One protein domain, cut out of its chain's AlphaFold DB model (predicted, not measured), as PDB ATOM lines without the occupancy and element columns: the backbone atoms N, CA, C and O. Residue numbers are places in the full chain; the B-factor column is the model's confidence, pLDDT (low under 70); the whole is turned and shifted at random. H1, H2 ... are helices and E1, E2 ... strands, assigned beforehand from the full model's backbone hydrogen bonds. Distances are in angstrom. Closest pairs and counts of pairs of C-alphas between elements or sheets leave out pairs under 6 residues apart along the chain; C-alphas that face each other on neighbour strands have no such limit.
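This is residues 8 to 59 and 73 to 121 of the 137 residues of an uncharacterized protein of Hahella chejuensis (strain KCTC 2396) (UniProt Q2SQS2). A compact body, in which the two helices H1 and H2 cross with a small strand hairpin E1 E2 at the start of H1, has one helix, H4, sticking out from it as a free arm. A long stretch with no named element, residues 8 to 35, comes first, and the four-residue helix H3 packs on one part of H2. The printed part has 101 residues, with two strands followed by four helices along the chain, E1 E2 H1 H2 H3 H4; the two-strand sheet is antiparallel and the class is mostly helix. The whole is loose, with a radius of gyration of the C-alphas of 16.8 A, and elongated, spanning 56 by 34 by 26 A; the arm makes the length.

In residues 8 to 35, residues 22 to 23 pair with residues 30 to 31, antiparallel. E1, residues 36 to 39, and E2, residues 42 to 45, form a hairpin over a tight link, with 138 degrees between their directions. Across it, N 37 and O 44 are 2.8 A apart and N 42 and O 39 are 2.9 A apart, both within hydrogen-bond range. H1, residues 46 to 54, follows E2 with no residue between; the closest C-alphas of E1 and H1 are those of Ser 36 and Thr 46, 5.9 A apart. H2, residues 75 to 91, touches H1 and stands about perpendicular to it, at 89 degrees, the closest C-alphas being those of Ala 50 and Tyr 83, 4.7 A apart. H3, residues 96 to 99, touches H2, which meets it with residues 86 to 89 alone; the closest C-alphas are those of Tyr 89 and Met 97, 7.1 A apart. H4, residues 106 to 119, touches no helix and is apart from H3. Every O i to N i+4 pair is within hydrogen-bond range in H2; the count is 4 of 5 in H1 and 9 of 10 in H4, and H3 is too short for such a pair.

E1 begins at C-alpha 36, (60.011, 39.639, 63.608), and is 9.7 A long; E2 is 10.0 A long. H1 measures 12.9 A, H2 24.6 A and H3 5.3 A. H4 measures 20.6 A and ends at C-alpha 119, (56.099, 7.776, 88.082).

The C-alphas of Gly 41 and Met 121, the two farthest apart, are 56.8 A apart. Residues 105 to 121 stand free; without them the body spans 37 by 35 by 22 A. Residues 60 to 72 are not printed, and C-alphas 59 and 73 are 24.6 A apart across this cut. No link that is printed whole is long. The mean pLDDT of the printed part is 76.6, and residues 53 to 59, 73 to 77 and 99 to 121 are under 70.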
ATOM      1  N   ALA A   8      56.187  32.634  73.077       86.94
ATOM      2  CA  ALA A   8      56.265  31.440  72.248       86.94
ATOM      3  C   ALA A   8      55.337  30.337  72.778       86.94
ATOM      4  O   ALA A   8      55.106  30.236  73.983       86.94
ATOM      5  N   GLY A   9      54.856  29.481  71.875       86.69
ATOM      6  CA  GLY A   9      53.927  28.392  72.191       86.69
ATOM      7  C   GLY A   9      52.470  28.725  71.869       86.69
ATOM      8  O   GLY A   9      52.156  29.834  71.424       86.69
ATOM      9  N   PHE A  10      51.608  27.721  72.053       85.56
ATOM     10  CA  PHE A  10      50.165  27.803  71.817       85.56
ATOM     11  C   PHE A  10      49.402  27.691  73.136       85.56
ATOM     12  O   PHE A  10      49.053  28.717  73.687       85.56
ATOM     13  N   PHE A  11      49.241  26.478  73.682       82.25
ATOM     14  CA  PHE A  11      48.524  26.240  74.945       82.25
ATOM     15  C   PHE A  11      49.297  26.689  76.188       82.25
ATOM     16  O   PHE A  11      48.712  27.085  77.189       82.25
ATOM     17  N   VAL A  12      50.627  26.610  76.114       82.56
ATOM     18  CA  VAL A  12      51.533  27.067  77.168       82.56
ATOM     19  C   VAL A  12      52.361  28.200  76.594       82.56
ATOM     20  O   VAL A  12      53.266  27.976  75.784       82.56
ATOM     21  N   LEU A  13      52.019  29.421  76.991       86.38
ATOM     22  CA  LEU A  13      52.680  30.629  76.524       86.38
ATOM     23  C   LEU A  13      53.879  30.933  77.414       86.38
ATOM     24  O   LEU A  13      53.722  31.249  78.590       86.38
ATOM     25  N   ARG A  14      55.079  30.864  76.842       85.62
ATOM     26  CA  ARG A  14      56.330  31.151  77.556       85.62
ATOM     27  C   ARG A  14      56.992  32.417  77.029       85.62
ATOM     28  O   ARG A  14      56.906  32.676  75.822       85.62
ATOM     29  N   PRO A  15      57.682  33.194  77.879       86.94
ATOM     30  CA  PRO A  15      58.560  34.251  77.394       86.94
ATOM     31  C   PRO A  15      59.641  33.653  76.477       86.94
ATOM     32  O   PRO A  15      60.087  32.525  76.669       86.94
ATOM     33  N   CYS A  16      60.040  34.386  75.434       86.81
ATOM     34  CA  CYS A  16      61.008  33.894  74.447       86.81
ATOM     35  C   CYS A  16      62.443  33.779  74.994       86.81
ATOM     36  O   CYS A  16      63.232  33.029  74.426       86.81
ATOM     37  N   GLU A  17      62.804  34.574  76.006       88.75
ATOM     38  CA  GLU A  17      64.147  34.669  76.624       88.75
ATOM     39  C   GLU A  17      65.305  35.059  75.672       88.75
ATOM     40  O   GLU A  17      66.419  35.343  76.105       88.75
ATOM     41  N   ALA A  18      65.068  35.141  74.359       90.00
ATOM     42  CA  ALA A  18      66.070  35.550  73.383       90.00
ATOM     43  C   ALA A  18      66.353  37.065  73.458       90.00
ATOM     44  O   ALA A  18      65.429  37.855  73.691       90.00
ATOM     45  N   PRO A  19      67.593  37.507  73.170       92.38
ATOM     46  CA  PRO A  19      67.919  38.927  73.131       92.38
ATOM     47  C   PRO A  19      67.116  39.638  72.036       92.38
ATOM     48  O   PRO A  19      66.970  39.140  70.913       92.38
ATOM     49  N   SER A  20      66.594  40.820  72.354       93.19
ATOM     50  CA  SER A  20      65.886  41.643  71.379       93.19
ATOM     51  C   SER A  20      66.865  42.203  70.349       93.19
ATOM     52  O   SER A  20      67.900  42.757  70.723       93.19
ATOM     53  N   ALA A  21      66.502  42.120  69.074       92.44
ATOM     54  CA  ALA A  21      67.244  42.733  67.975       92.44
ATOM     55  C   ALA A  21      66.577  44.028  67.487       92.44
ATOM     56  O   ALA A  21      67.244  44.918  66.967       92.44
ATOM     57  N   MET A  22      65.258  44.132  67.650       93.25
ATOM     58  CA  MET A  22      64.436  45.168  67.032       93.25
ATOM     59  C   MET A  22      63.163  45.430  67.835       93.25
ATOM     60  O   MET A  22      62.905  44.769  68.839       93.25
ATOM     61  N   THR A  23      62.375  46.414  67.406       94.62
ATOM     62  CA  THR A  23      61.129  46.825  68.063       94.62
ATOM     63  C   THR A  23      59.994  46.810  67.045       94.62
ATOM     64  O   THR A  23      60.189  47.262  65.921       94.62
ATOM     65  N   CYS A  24      58.832  46.279  67.424       93.25
ATOM     66  CA  CYS A  24      57.641  46.266  66.571       93.25
ATOM     67  C   CYS A  24      57.144  47.695  66.301       93.25
ATOM     68  O   CYS A  24      56.971  48.453  67.257       93.25
ATOM     69  N   SER A  25      56.868  48.052  65.041       93.31
ATOM     70  CA  SER A  25      56.369  49.393  64.679       93.31
ATOM     71  C   SER A  25      54.981  49.707  65.253       93.31
ATOM     72  O   SER A  25      54.707  50.863  65.558       93.31
ATOM     73  N   ILE A  26      54.134  48.692  65.475       91.81
ATOM     74  CA  ILE A  26      52.762  48.868  65.984       91.81
ATOM     75  C   ILE A  26      52.721  48.947  67.513       91.81
ATOM     76  O   ILE A  26      52.262  49.931  68.086       91.81
ATOM     77  N   CYS A  27      53.191  47.906  68.204       90.75
ATOM     78  CA  CYS A  27      53.042  47.805  69.662       90.75
ATOM     79  C   CYS A  27      54.282  48.250  70.448       90.75
ATOM     80  O   CYS A  27      54.287  48.167  71.675       90.75
ATOM     81  N   SER A  28      55.350  48.680  69.767       93.06
ATOM     82  CA  SER A  28      56.612  49.120  70.383       93.06
ATOM     83  C   SER A  28      57.286  48.084  71.300       93.06
ATOM     84  O   SER A  28      58.164  48.421  72.096       93.06
ATOM     85  N   ARG A  29      56.902  46.803  71.211       91.06
ATOM     86  CA  ARG A  29      57.513  45.730  72.005       91.06
ATOM     87  C   ARG A  29      58.868  45.322  71.412       91.06
ATOM     88  O   ARG A  29      58.968  45.171  70.191       91.06
ATOM     89  N   PRO A  30      59.899  45.104  72.250       93.31
ATOM     90  CA  PRO A  30      61.172  44.560  71.801       93.31
ATOM     91  C   PRO A  30      61.005  43.096  71.373       93.31
ATOM     92  O   PRO A  30      60.364  42.298  72.063       93.31
ATOM     93  N   MET A  31      61.595  42.728  70.240       93.88
ATOM     94  CA  MET A  31      61.468  41.410  69.618       93.88
ATOM     95  C   MET A  31      62.806  40.899  69.073       93.88
ATOM     96  O   MET A  31      63.687  41.675  68.693       93.88
ATOM     97  N   CYS A  32      62.984  39.578  69.080       94.44
ATOM     98  CA  CYS A  32      64.117  38.912  68.442       94.44
ATOM     99  C   CYS A  32      63.824  38.667  66.952       94.44
ATOM    100  O   CYS A  32      62.673  38.743  66.527       94.44
ATOM    101  N   LEU A  33      64.849  38.301  66.176       91.12
ATOM    102  CA  LEU A  33      64.711  38.014  64.738       91.12
ATOM    103  C   LEU A  33      63.723  36.875  64.428       91.12
ATOM    104  O   LEU A  33      63.135  36.835  63.356       91.12
ATOM    105  N   ARG A  34      63.513  35.944  65.370       89.88
ATOM    106  CA  ARG A  34      62.547  34.843  65.205       89.88
ATOM    107  C   ARG A  34      61.097  35.297  65.359       89.88
ATOM    108  O   ARG A  34      60.201  34.636  64.851       89.88
ATOM    109  N   HIS A  35      60.875  36.393  66.079       92.12
ATOM    110  CA  HIS A  35      59.553  36.968  66.316       92.12
ATOM    111  C   HIS A  35      59.328  38.256  65.527       92.12
ATOM    112  O   HIS A  35      58.377  38.976  65.815       92.12
ATOM    113  N   SER A  36      60.189  38.544  64.551       90.88
ATOM    114  CA  SER A  36      60.011  39.639  63.608       90.88
ATOM    115  C   SER A  36      59.494  39.121  62.277       90.88
ATOM    116  O   SER A  36      59.985  38.112  61.773       90.88
ATOM    117  N   MET A  37      58.557  39.846  61.687       88.75
ATOM    118  CA  MET A  37      58.029  39.583  60.358       88.75
ATOM    119  C   MET A  37      57.893  40.907  59.613       88.75
ATOM    120  O   MET A  37      57.529  41.919  60.214       88.75
ATOM    121  N   THR A  38      58.194  40.898  58.318       88.44
ATOM    122  CA  THR A  38      57.977  42.062  57.458       88.44
ATOM    123  C   THR A  38      56.623  41.922  56.776       88.44
ATOM    124  O   THR A  38      56.407  40.953  56.053       88.44
ATOM    125  N   VAL A  39      55.718  42.872  56.992       85.50
ATOM    126  CA  VAL A  39      54.393  42.921  56.352       85.50
ATOM    127  C   VAL A  39      54.256  44.288  55.705       85.50
ATOM    128  O   VAL A  39      54.497  45.290  56.366       85.50
ATOM    129  N   GLU A  40      53.955  44.334  54.405       84.19
ATOM    130  CA  GLU A  40      53.812  45.596  53.649       84.19
ATOM    131  C   GLU A  40      55.027  46.546  53.763       84.19
ATOM    132  O   GLU A  40      54.917  47.761  53.633       84.19
ATOM    133  N   GLY A  41      56.222  45.993  54.001       84.44
ATOM    134  CA  GLY A  41      57.453  46.766  54.199       84.44
ATOM    135  C   GLY A  41      57.678  47.279  55.627       84.44
ATOM    136  O   GLY A  41      58.726  47.870  55.891       84.44
ATOM    137  N   GLU A  42      56.764  47.016  56.562       87.62
ATOM    138  CA  GLU A  42      56.923  47.327  57.982       87.62
ATOM    139  C   GLU A  42      57.417  46.125  58.790       87.62
ATOM    140  O   GLU A  42      57.059  44.979  58.527       87.62
ATOM    141  N   LEU A  43      58.237  46.396  59.809       90.94
ATOM    142  CA  LEU A  43      58.779  45.380  60.711       90.94
ATOM    143  C   LEU A  43      57.906  45.231  61.956       90.94
ATOM    144  O   LEU A  43      57.888  46.084  62.850       90.94
ATOM    145  N   LEU A  44      57.236  44.089  62.041       92.62
ATOM    146  CA  LEU A  44      56.226  43.784  63.044       92.62
ATOM    147  C   LEU A  44      56.626  42.593  63.899       92.62
ATOM    148  O   LEU A  44      57.394  41.730  63.471       92.62
ATOM    149  N   CYS A  45      56.065  42.520  65.106       92.25
ATOM    150  CA  CYS A  45      56.083  41.262  65.841       92.25
ATOM    151  C   CYS A  45      55.105  40.276  65.201       92.25
ATOM    152  O   CYS A  45      54.121  40.692  64.592       92.25
ATOM    153  N   THR A  46      55.335  38.979  65.385       89.94
ATOM    154  CA  THR A  46      54.474  37.924  64.824       89.94
ATOM    155  C   THR A  46      52.994  38.064  65.197       89.94
ATOM    156  O   THR A  46      52.139  37.741  64.386       89.94
ATOM    157  N   GLU A  47      52.682  38.601  66.380       88.56
ATOM    158  CA  GLU A  47      51.301  38.878  66.811       88.56
ATOM    159  C   GLU A  47      50.665  40.035  66.024       88.56
ATOM    160  O   GLU A  47      49.561  39.907  65.513       88.56
ATOM    161  N   CYS A  48      51.361  41.165  65.866       89.25
ATOM    162  CA  CYS A  48      50.836  42.283  65.077       89.25
ATOM    163  C   CYS A  48      50.774  41.942  63.580       89.25
ATOM    164  O   CYS A  48      49.820  42.314  62.903       89.25
ATOM    165  N   ALA A  49      51.761  41.194  63.081       88.94
ATOM    166  CA  ALA A  49      51.790  40.706  61.708       88.94
ATOM    167  C   ALA A  49      50.620  39.762  61.402       88.94
ATOM    168  O   ALA A  49      50.070  39.805  60.302       88.94
ATOM    169  N   ALA A  50      50.227  38.926  62.369       86.12
ATOM    170  CA  ALA A  50      49.074  38.046  62.243       86.12
ATOM    171  C   ALA A  50      47.774  38.836  62.022       86.12
ATOM    172  O   ALA A  50      47.037  38.519  61.099       86.12
ATOM    173  N   VAL A  51      47.547  39.911  62.784       84.50
ATOM    174  CA  VAL A  51      46.353  40.764  62.626       84.50
ATOM    175  C   VAL A  51      46.375  41.557  61.319       84.50
ATOM    176  O   VAL A  51      45.367  41.630  60.629       84.50
ATOM    177  N   GLN A  52      47.516  42.148  60.952       80.81
ATOM    178  CA  GLN A  52      47.603  43.027  59.777       80.81
ATOM    179  C   GLN A  52      47.496  42.275  58.439       80.81
ATOM    180  O   GLN A  52      47.311  42.886  57.397       80.81
ATOM    181  N   GLY A  53      47.638  40.948  58.436       66.75
ATOM    182  CA  GLY A  53      47.499  40.152  57.207       66.75
ATOM    183  C   GLY A  53      46.087  39.832  56.815       66.75
ATOM    184  O   GLY A  53      45.830  39.610  55.642       66.75
ATOM    185  N   ASP A  54      45.211  39.808  57.805       60.06
ATOM    186  CA  ASP A  54      43.825  39.412  57.631       60.06
ATOM    187  C   ASP A  54      42.988  40.551  57.031       60.06
ATOM    188  O   ASP A  54      41.950  40.327  56.421       60.06
ATOM    189  N   SER A  55      43.470  41.799  57.118       48.41
ATOM    190  CA  SER A  55      42.783  42.961  56.546       48.41
ATOM    191  C   SER A  55      42.769  43.026  55.011       48.41
ATOM    192  O   SER A  55      42.141  43.940  54.482       48.41
ATOM    193  N   ASP A  56      43.418  42.091  54.305       45.28
ATOM    194  CA  ASP A  56      43.423  42.026  52.830       45.28
ATOM    195  C   ASP A  56      42.752  40.752  52.270       45.28
ATOM    196  O   ASP A  56      42.564  40.616  51.062       45.28
ATOM    197  N   THR A  57      42.312  39.835  53.135       44.28
ATOM    198  CA  THR A  57      41.502  38.664  52.769       44.28
ATOM    199  C   THR A  57      40.128  38.808  53.398       44.28
ATOM    200  O   THR A  57      39.837  38.240  54.444       44.28
ATOM    201  N   GLY A  58      39.292  39.645  52.777       37.09
ATOM    202  CA  GLY A  58      37.893  39.765  53.169       37.09
ATOM    203  C   GLY A  58      37.200  38.406  53.148       37.09
ATOM    204  O   GLY A  58      37.451  37.629  52.234       37.09
ATOM    205  N   ASP A  59      36.356  38.172  54.157       43.22
ATOM    206  CA  ASP A  59      35.291  37.167  54.196       43.22
ATOM    207  C   ASP A  59      35.523  35.966  53.273       43.22
ATOM    208  O   ASP A  59      34.940  35.898  52.189       43.22
ATOM    209  N   ASP A  73      59.287  29.983  51.782       47.62
ATOM    210  CA  ASP A  73      59.082  31.092  52.708       47.62
ATOM    211  C   ASP A  73      58.352  30.596  53.962       47.62
ATOM    212  O   ASP A  73      57.145  30.774  54.151       47.62
ATOM    213  N   GLY A  74      59.107  30.003  54.893       51.00
ATOM    214  CA  GLY A  74      58.640  29.550  56.217       51.00
ATOM    215  C   GLY A  74      58.007  30.632  57.120       51.00
ATOM    216  O   GLY A  74      57.815  30.400  58.313       51.00
ATOM    217  N   GLY A  75      57.693  31.815  56.586       54.84
ATOM    218  CA  GLY A  75      56.964  32.891  57.249       54.84
ATOM    219  C   GLY A  75      55.442  32.718  57.243       54.84
ATOM    220  O   GLY A  75      54.797  33.131  58.207       54.84
ATOM    221  N   ASN A  76      54.849  32.082  56.222       62.81
ATOM    222  CA  ASN A  76      53.383  31.990  56.123       62.81
ATOM    223  C   ASN A  76      52.781  31.058  57.194       62.81
ATOM    224  O   ASN A  76      51.821  31.408  57.882       62.81
ATOM    225  N   SER A  77      53.422  29.912  57.439       69.81
ATOM    226  CA  SER A  77      53.003  28.966  58.484       69.81
ATOM    227  C   SER A  77      53.095  29.564  59.893       69.81
ATOM    228  O   SER A  77      52.209  29.350  60.722       69.81
ATOM    229  N   ALA A  78      54.131  30.368  60.158       75.12
ATOM    230  CA  ALA A  78      54.254  31.099  61.412       75.12
ATOM    231  C   ALA A  78      53.108  32.108  61.570       75.12
ATOM    232  O   ALA A  78      52.498  32.177  62.635       75.12
ATOM    233  N   ARG A  79      52.767  32.856  60.516       80.56
ATOM    234  CA  ARG A  79      51.693  33.856  60.555       80.56
ATOM    235  C   ARG A  79      50.340  33.243  60.917       80.56
ATOM    236  O   ARG A  79      49.709  33.720  61.860       80.56
ATOM    237  N   TRP A  80      49.943  32.172  60.227       83.06
ATOM    238  CA  TRP A  80      48.690  31.457  60.497       83.06
ATOM    239  C   TRP A  80      48.618  30.954  61.944       83.06
ATOM    240  O   TRP A  80      47.612  31.140  62.625       83.06
ATOM    241  N   PHE A  81      49.718  30.394  62.454       86.00
ATOM    242  CA  PHE A  81      49.798  29.923  63.836       86.00
ATOM    243  C   PHE A  81      49.526  31.042  64.855       86.00
ATOM    244  O   PHE A  81      48.743  30.856  65.789       86.00
ATOM    245  N   TYR A  82      50.161  32.207  64.690       87.12
ATOM    246  CA  TYR A  82      49.976  33.335  65.609       87.12
ATOM    247  C   TYR A  82      48.588  33.972  65.477       87.12
ATOM    248  O   TYR A  82      48.039  34.403  66.491       87.12
ATOM    249  N   TYR A  83      48.010  33.969  64.273       87.19
ATOM    250  CA  TYR A  83      46.635  34.404  64.029       87.19
ATOM    251  C   TYR A  83      45.632  33.521  64.767       87.19
ATOM    252  O   TYR A  83      44.885  34.005  65.618       87.19
ATOM    253  N   TYR A  84      45.681  32.209  64.524       86.50
ATOM    254  CA  TYR A  84      44.766  31.258  65.150       86.50
ATOM    255  C   TYR A  84      44.888  31.280  66.678       86.50
ATOM    256  O   TYR A  84      43.893  31.239  67.398       86.50
ATOM    257  N   ARG A  85      46.114  31.426  67.195       88.75
ATOM    258  CA  ARG A  85      46.360  31.588  68.631       88.75
ATOM    259  C   ARG A  85      45.684  32.834  69.185       88.75
ATOM    260  O   ARG A  85      45.086  32.778  70.256       88.75
ATOM    261  N   GLN A  86      45.809  33.960  68.488       85.31
ATOM    262  CA  GLN A  86      45.188  35.202  68.916       85.31
ATOM    263  C   GLN A  86      43.668  35.065  68.952       85.31
ATOM    264  O   GLN A  86      43.079  35.369  69.984       85.31
ATOM    265  N   HIS A  87      43.080  34.511  67.890       85.69
ATOM    266  CA  HIS A  87      41.653  34.216  67.800       85.69
ATOM    267  C   HIS A  87      41.176  33.346  68.970       85.69
ATOM    268  O   HIS A  87      40.274  33.742  69.706       85.69
ATOM    269  N   TYR A  88      41.858  32.222  69.221       87.50
ATOM    270  CA  TYR A  88      41.536  31.294  70.308       87.50
ATOM    271  C   TYR A  88      41.457  31.989  71.673       87.50
ATOM    272  O   TYR A  88      40.451  31.869  72.371       87.50
ATOM    273  N   TYR A  89      42.485  32.753  72.053       83.94
ATOM    274  CA  TYR A  89      42.509  33.445  73.347       83.94
ATOM    275  C   TYR A  89      41.534  34.628  73.406       83.94
ATOM    276  O   TYR A  89      41.021  34.941  74.477       83.94
ATOM    277  N   THR A  90      41.234  35.281  72.282       83.25
ATOM    278  CA  THR A  90      40.217  36.344  72.261       83.25
ATOM    279  C   THR A  90      38.792  35.808  72.373       83.25
ATOM    280  O   THR A  90      37.989  36.405  73.086       83.25
ATOM    281  N   GLU A  91      38.472  34.683  71.729       82.06
ATOM    282  CA  GLU A  91      37.127  34.089  71.751       82.06
ATOM    283  C   GLU A  91      36.795  33.406  73.076       82.06
ATOM    284  O   GLU A  91      35.665  33.482  73.555       82.06
ATOM    285  N   THR A  92      37.780  32.748  73.685       78.69
ATOM    286  CA  THR A  92      37.612  32.050  74.971       78.69
ATOM    287  C   THR A  92      37.507  33.004  76.163       78.69
ATOM    288  O   THR A  92      37.127  32.581  77.251       78.69
ATOM    289  N   GLY A  93      37.788  34.298  75.965       73.81
ATOM    290  CA  GLY A  93      37.828  35.297  77.034       73.81
ATOM    291  C   GLY A  93      39.152  35.327  77.805       73.81
ATOM    292  O   GLY A  93      39.297  36.132  78.722       73.81
ATOM    293  N   ASP A  94      40.134  34.525  77.391       76.38
ATOM    294  CA  ASP A  94      41.460  34.399  78.004       76.38
ATOM    295  C   ASP A  94      42.516  35.287  77.316       76.38
ATOM    296  O   ASP A  94      43.708  34.978  77.302       76.38
ATOM    297  N   ALA A  95      42.111  36.427  76.745       74.31
ATOM    298  CA  ALA A  95      43.010  37.356  76.048       74.31
ATOM    299  C   ALA A  95      44.148  37.873  76.951       74.31
ATOM    300  O   ALA A  95      45.210  38.287  76.471       74.31
ATOM    301  N   ASP A  96      43.940  37.806  78.266       74.88
ATOM    302  CA  ASP A  96      44.933  38.134  79.279       74.88
ATOM    303  C   ASP A  96      46.194  37.268  79.150       74.88
ATOM    304  O   ASP A  96      47.313  37.778  79.230       74.88
ATOM    305  N   MET A  97      46.027  36.001  78.750       74.31
ATOM    306  CA  MET A  97      47.116  35.049  78.536       74.31
ATOM    307  C   MET A  97      48.142  35.541  77.508       74.31
ATOM    308  O   MET A  97      49.327  35.214  77.611       74.31
ATOM    309  N   LEU A  98      47.735  36.373  76.545       73.56
ATOM    310  CA  LEU A  98      48.625  36.942  75.528       73.56
ATOM    311  C   LEU A  98      49.400  38.171  76.016       73.56
ATOM    312  O   LEU A  98      50.479  38.457  75.493       73.56
ATOM    313  N   THR A  99      48.873  38.907  76.996       69.69
ATOM    314  CA  THR A  99      49.370  40.247  77.351       69.69
ATOM    315  C   THR A  99      49.981  40.326  78.744       69.69
ATOM    316  O   THR A  99      50.988  41.018  78.918       69.69
ATOM    317  N   GLN A 100      49.439  39.595  79.716       68.88
ATOM    318  CA  GLN A 100      49.961  39.517  81.074       68.88
ATOM    319  C   GLN A 100      50.988  38.404  81.213       68.88
ATOM    320  O   GLN A 100      50.880  37.349  80.596       68.88
ATOM    321  N   ASP A 101      52.008  38.627  82.035       62.19
ATOM    322  CA  ASP A 101      53.002  37.607  82.352       62.19
ATOM    323  C   ASP A 101      52.430  36.618  83.377       62.19
ATOM    324  O   ASP A 101      52.591  36.775  84.585       62.19
ATOM    325  N   HIS A 102      51.703  35.613  82.888       62.34
ATOM    326  CA  HIS A 102      51.292  34.467  83.692       62.34
ATOM    327  C   HIS A 102      52.471  33.500  83.791       62.34
ATOM    328  O   HIS A 102      52.587  32.542  83.025       62.34
ATOM    329  N   GLY A 103      53.400  33.802  84.694       57.03
ATOM    330  CA  GLY A 103      54.404  32.835  85.112       57.03
ATOM    331  C   GLY A 103      53.736  31.709  85.898       57.03
ATOM    332  O   GLY A 103      52.824  31.968  86.679       57.03
ATOM    333  N   PHE A 104      54.211  30.476  85.719       59.88
ATOM    334  CA  PHE A 104      53.845  29.401  86.634       59.88
ATOM    335  C   PHE A 104      54.433  29.720  88.007       59.88
ATOM    336  O   PHE A 104      55.650  29.901  88.145       59.88
ATOM    337  N   GLY A 105      53.580  29.818  89.021       55.66
ATOM    338  CA  GLY A 105      54.021  29.997  90.398       55.66
ATOM    339  C   GLY A 105      54.857  28.802  90.858       55.66
ATOM    340  O   GLY A 105      54.702  27.688  90.359       55.66
ATOM    341  N   ALA A 106      55.729  29.009  91.851       58.81
ATOM    342  CA  ALA A 106      56.509  27.918  92.448       58.81
ATOM    343  C   ALA A 106      55.613  26.753  92.923       58.81
ATOM    344  O   ALA A 106      55.998  25.590  92.811       58.81
ATOM    345  N   ASP A 107      54.398  27.073  93.372       59.00
ATOM    346  CA  ASP A 107      53.399  26.111  93.840       59.00
ATOM    347  C   ASP A 107      52.802  25.273  92.695       59.00
ATOM    348  O   ASP A 107      52.532  24.083  92.861       59.00
ATOM    349  N   GLU A 108      52.643  25.859  91.506       62.44
ATOM    350  CA  GLU A 108      52.141  25.157  90.318       62.44
ATOM    351  C   GLU A 108      53.223  24.254  89.727       62.44
ATOM    352  O   GLU A 108      52.950  23.109  89.377       62.44
ATOM    353  N   VAL A 109      54.476  24.721  89.692       62.44
ATOM    354  CA  VAL A 109      55.628  23.903  89.284       62.44
ATOM    355  C   VAL A 109      55.799  22.704  90.222       62.44
ATOM    356  O   VAL A 109      56.042  21.590  89.755       62.44
ATOM    357  N   ALA A 110      55.606  22.895  91.530       62.78
ATOM    358  CA  ALA A 110      55.672  21.816  92.513       62.78
ATOM    359  C   ALA A 110      54.623  20.715  92.268       62.78
ATOM    360  O   ALA A 110      54.916  19.542  92.507       62.78
ATOM    361  N   ALA A 111      53.444  21.051  91.730       64.81
ATOM    362  CA  ALA A 111      52.422  20.063  91.377       64.81
ATOM    363  C   ALA A 111      52.877  19.114  90.249       64.81
ATOM    364  O   ALA A 111      52.537  17.931  90.268       64.81
ATOM    365  N   PHE A 112      53.688  19.598  89.304       61.09
ATOM    366  CA  PHE A 112      54.253  18.765  88.235       61.09
ATOM    367  C   PHE A 112      55.471  17.955  88.697       61.09
ATOM    368  O   PHE A 112      55.638  16.817  88.266       61.09
ATOM    369  N   VAL A 113      56.289  18.495  89.607       61.62
ATOM    370  CA  VAL A 113      57.423  17.758  90.200       61.62
ATOM    371  C   VAL A 113      56.924  16.602  91.070       61.62
ATOM    372  O   VAL A 113      57.407  15.484  90.930       61.62
ATOM    373  N   GLY A 114      55.888  16.824  91.885       58.94
ATOM    374  CA  GLY A 114      55.273  15.752  92.673       58.94
ATOM    375  C   GLY A 114      54.644  14.644  91.818       58.94
ATOM    376  O   GLY A 114      54.603  13.495  92.242       58.94
ATOM    377  N   ALA A 115      54.183  14.959  90.603       58.12
ATOM    378  CA  ALA A 115      53.689  13.959  89.656       58.12
ATOM    379  C   ALA A 115      54.819  13.151  88.993       58.12
ATOM    380  O   ALA A 115      54.638  11.963  88.731       58.12
ATOM    381  N   ALA A 116      55.982  13.766  88.756       58.38
ATOM    382  CA  ALA A 116      57.164  13.070  88.249       58.38
ATOM    383  C   ALA A 116      57.722  12.070  89.279       58.38
ATOM    384  O   ALA A 116      58.024  10.937  88.914       58.38
ATOM    385  N   ASP A 117      57.741  12.436  90.565       55.44
ATOM    386  CA  ASP A 117      58.152  11.536  91.656       55.44
ATOM    387  C   ASP A 117      57.187  10.345  91.858       55.44
ATOM    388  O   ASP A 117      57.575   9.318  92.411       55.44
ATOM    389  N   MET A 118      55.930  10.440  91.399       56.34
ATOM    390  CA  MET A 118      54.979   9.316  91.442       56.34
ATOM    391  C   MET A 118      55.186   8.295  90.314       56.34
ATOM    392  O   MET A 118      54.800   7.138  90.478       56.34
ATOM    393  N   LEU A 119      55.789   8.691  89.188       54.25
ATOM    394  CA  LEU A 119      56.099   7.776  88.082       54.25
ATOM    395  C   LEU A 119      57.311   6.891  88.399       54.25
ATOM    396  O   LEU A 119      57.328   5.731  88.000       54.25
ATOM    397  N   ASP A 120      58.258   7.389  89.197       54.88
ATOM    398  CA  ASP A 120      59.453   6.641  89.626       54.88
ATOM    399  C   ASP A 120      59.130   5.534  90.657       54.88
ATOM    400  O   ASP A 120      59.941   4.656  90.927       54.88
ATOM    401  N   MET A 121      57.911   5.526  91.220       53.69
ATOM    402  CA  MET A 121      57.405   4.429  92.062       53.69
ATOM    403  C   MET A 121      56.669   3.338  91.268       53.69
ATOM    404  O   MET A 121      56.267   2.327  91.847       53.69
TER     405      MET A 121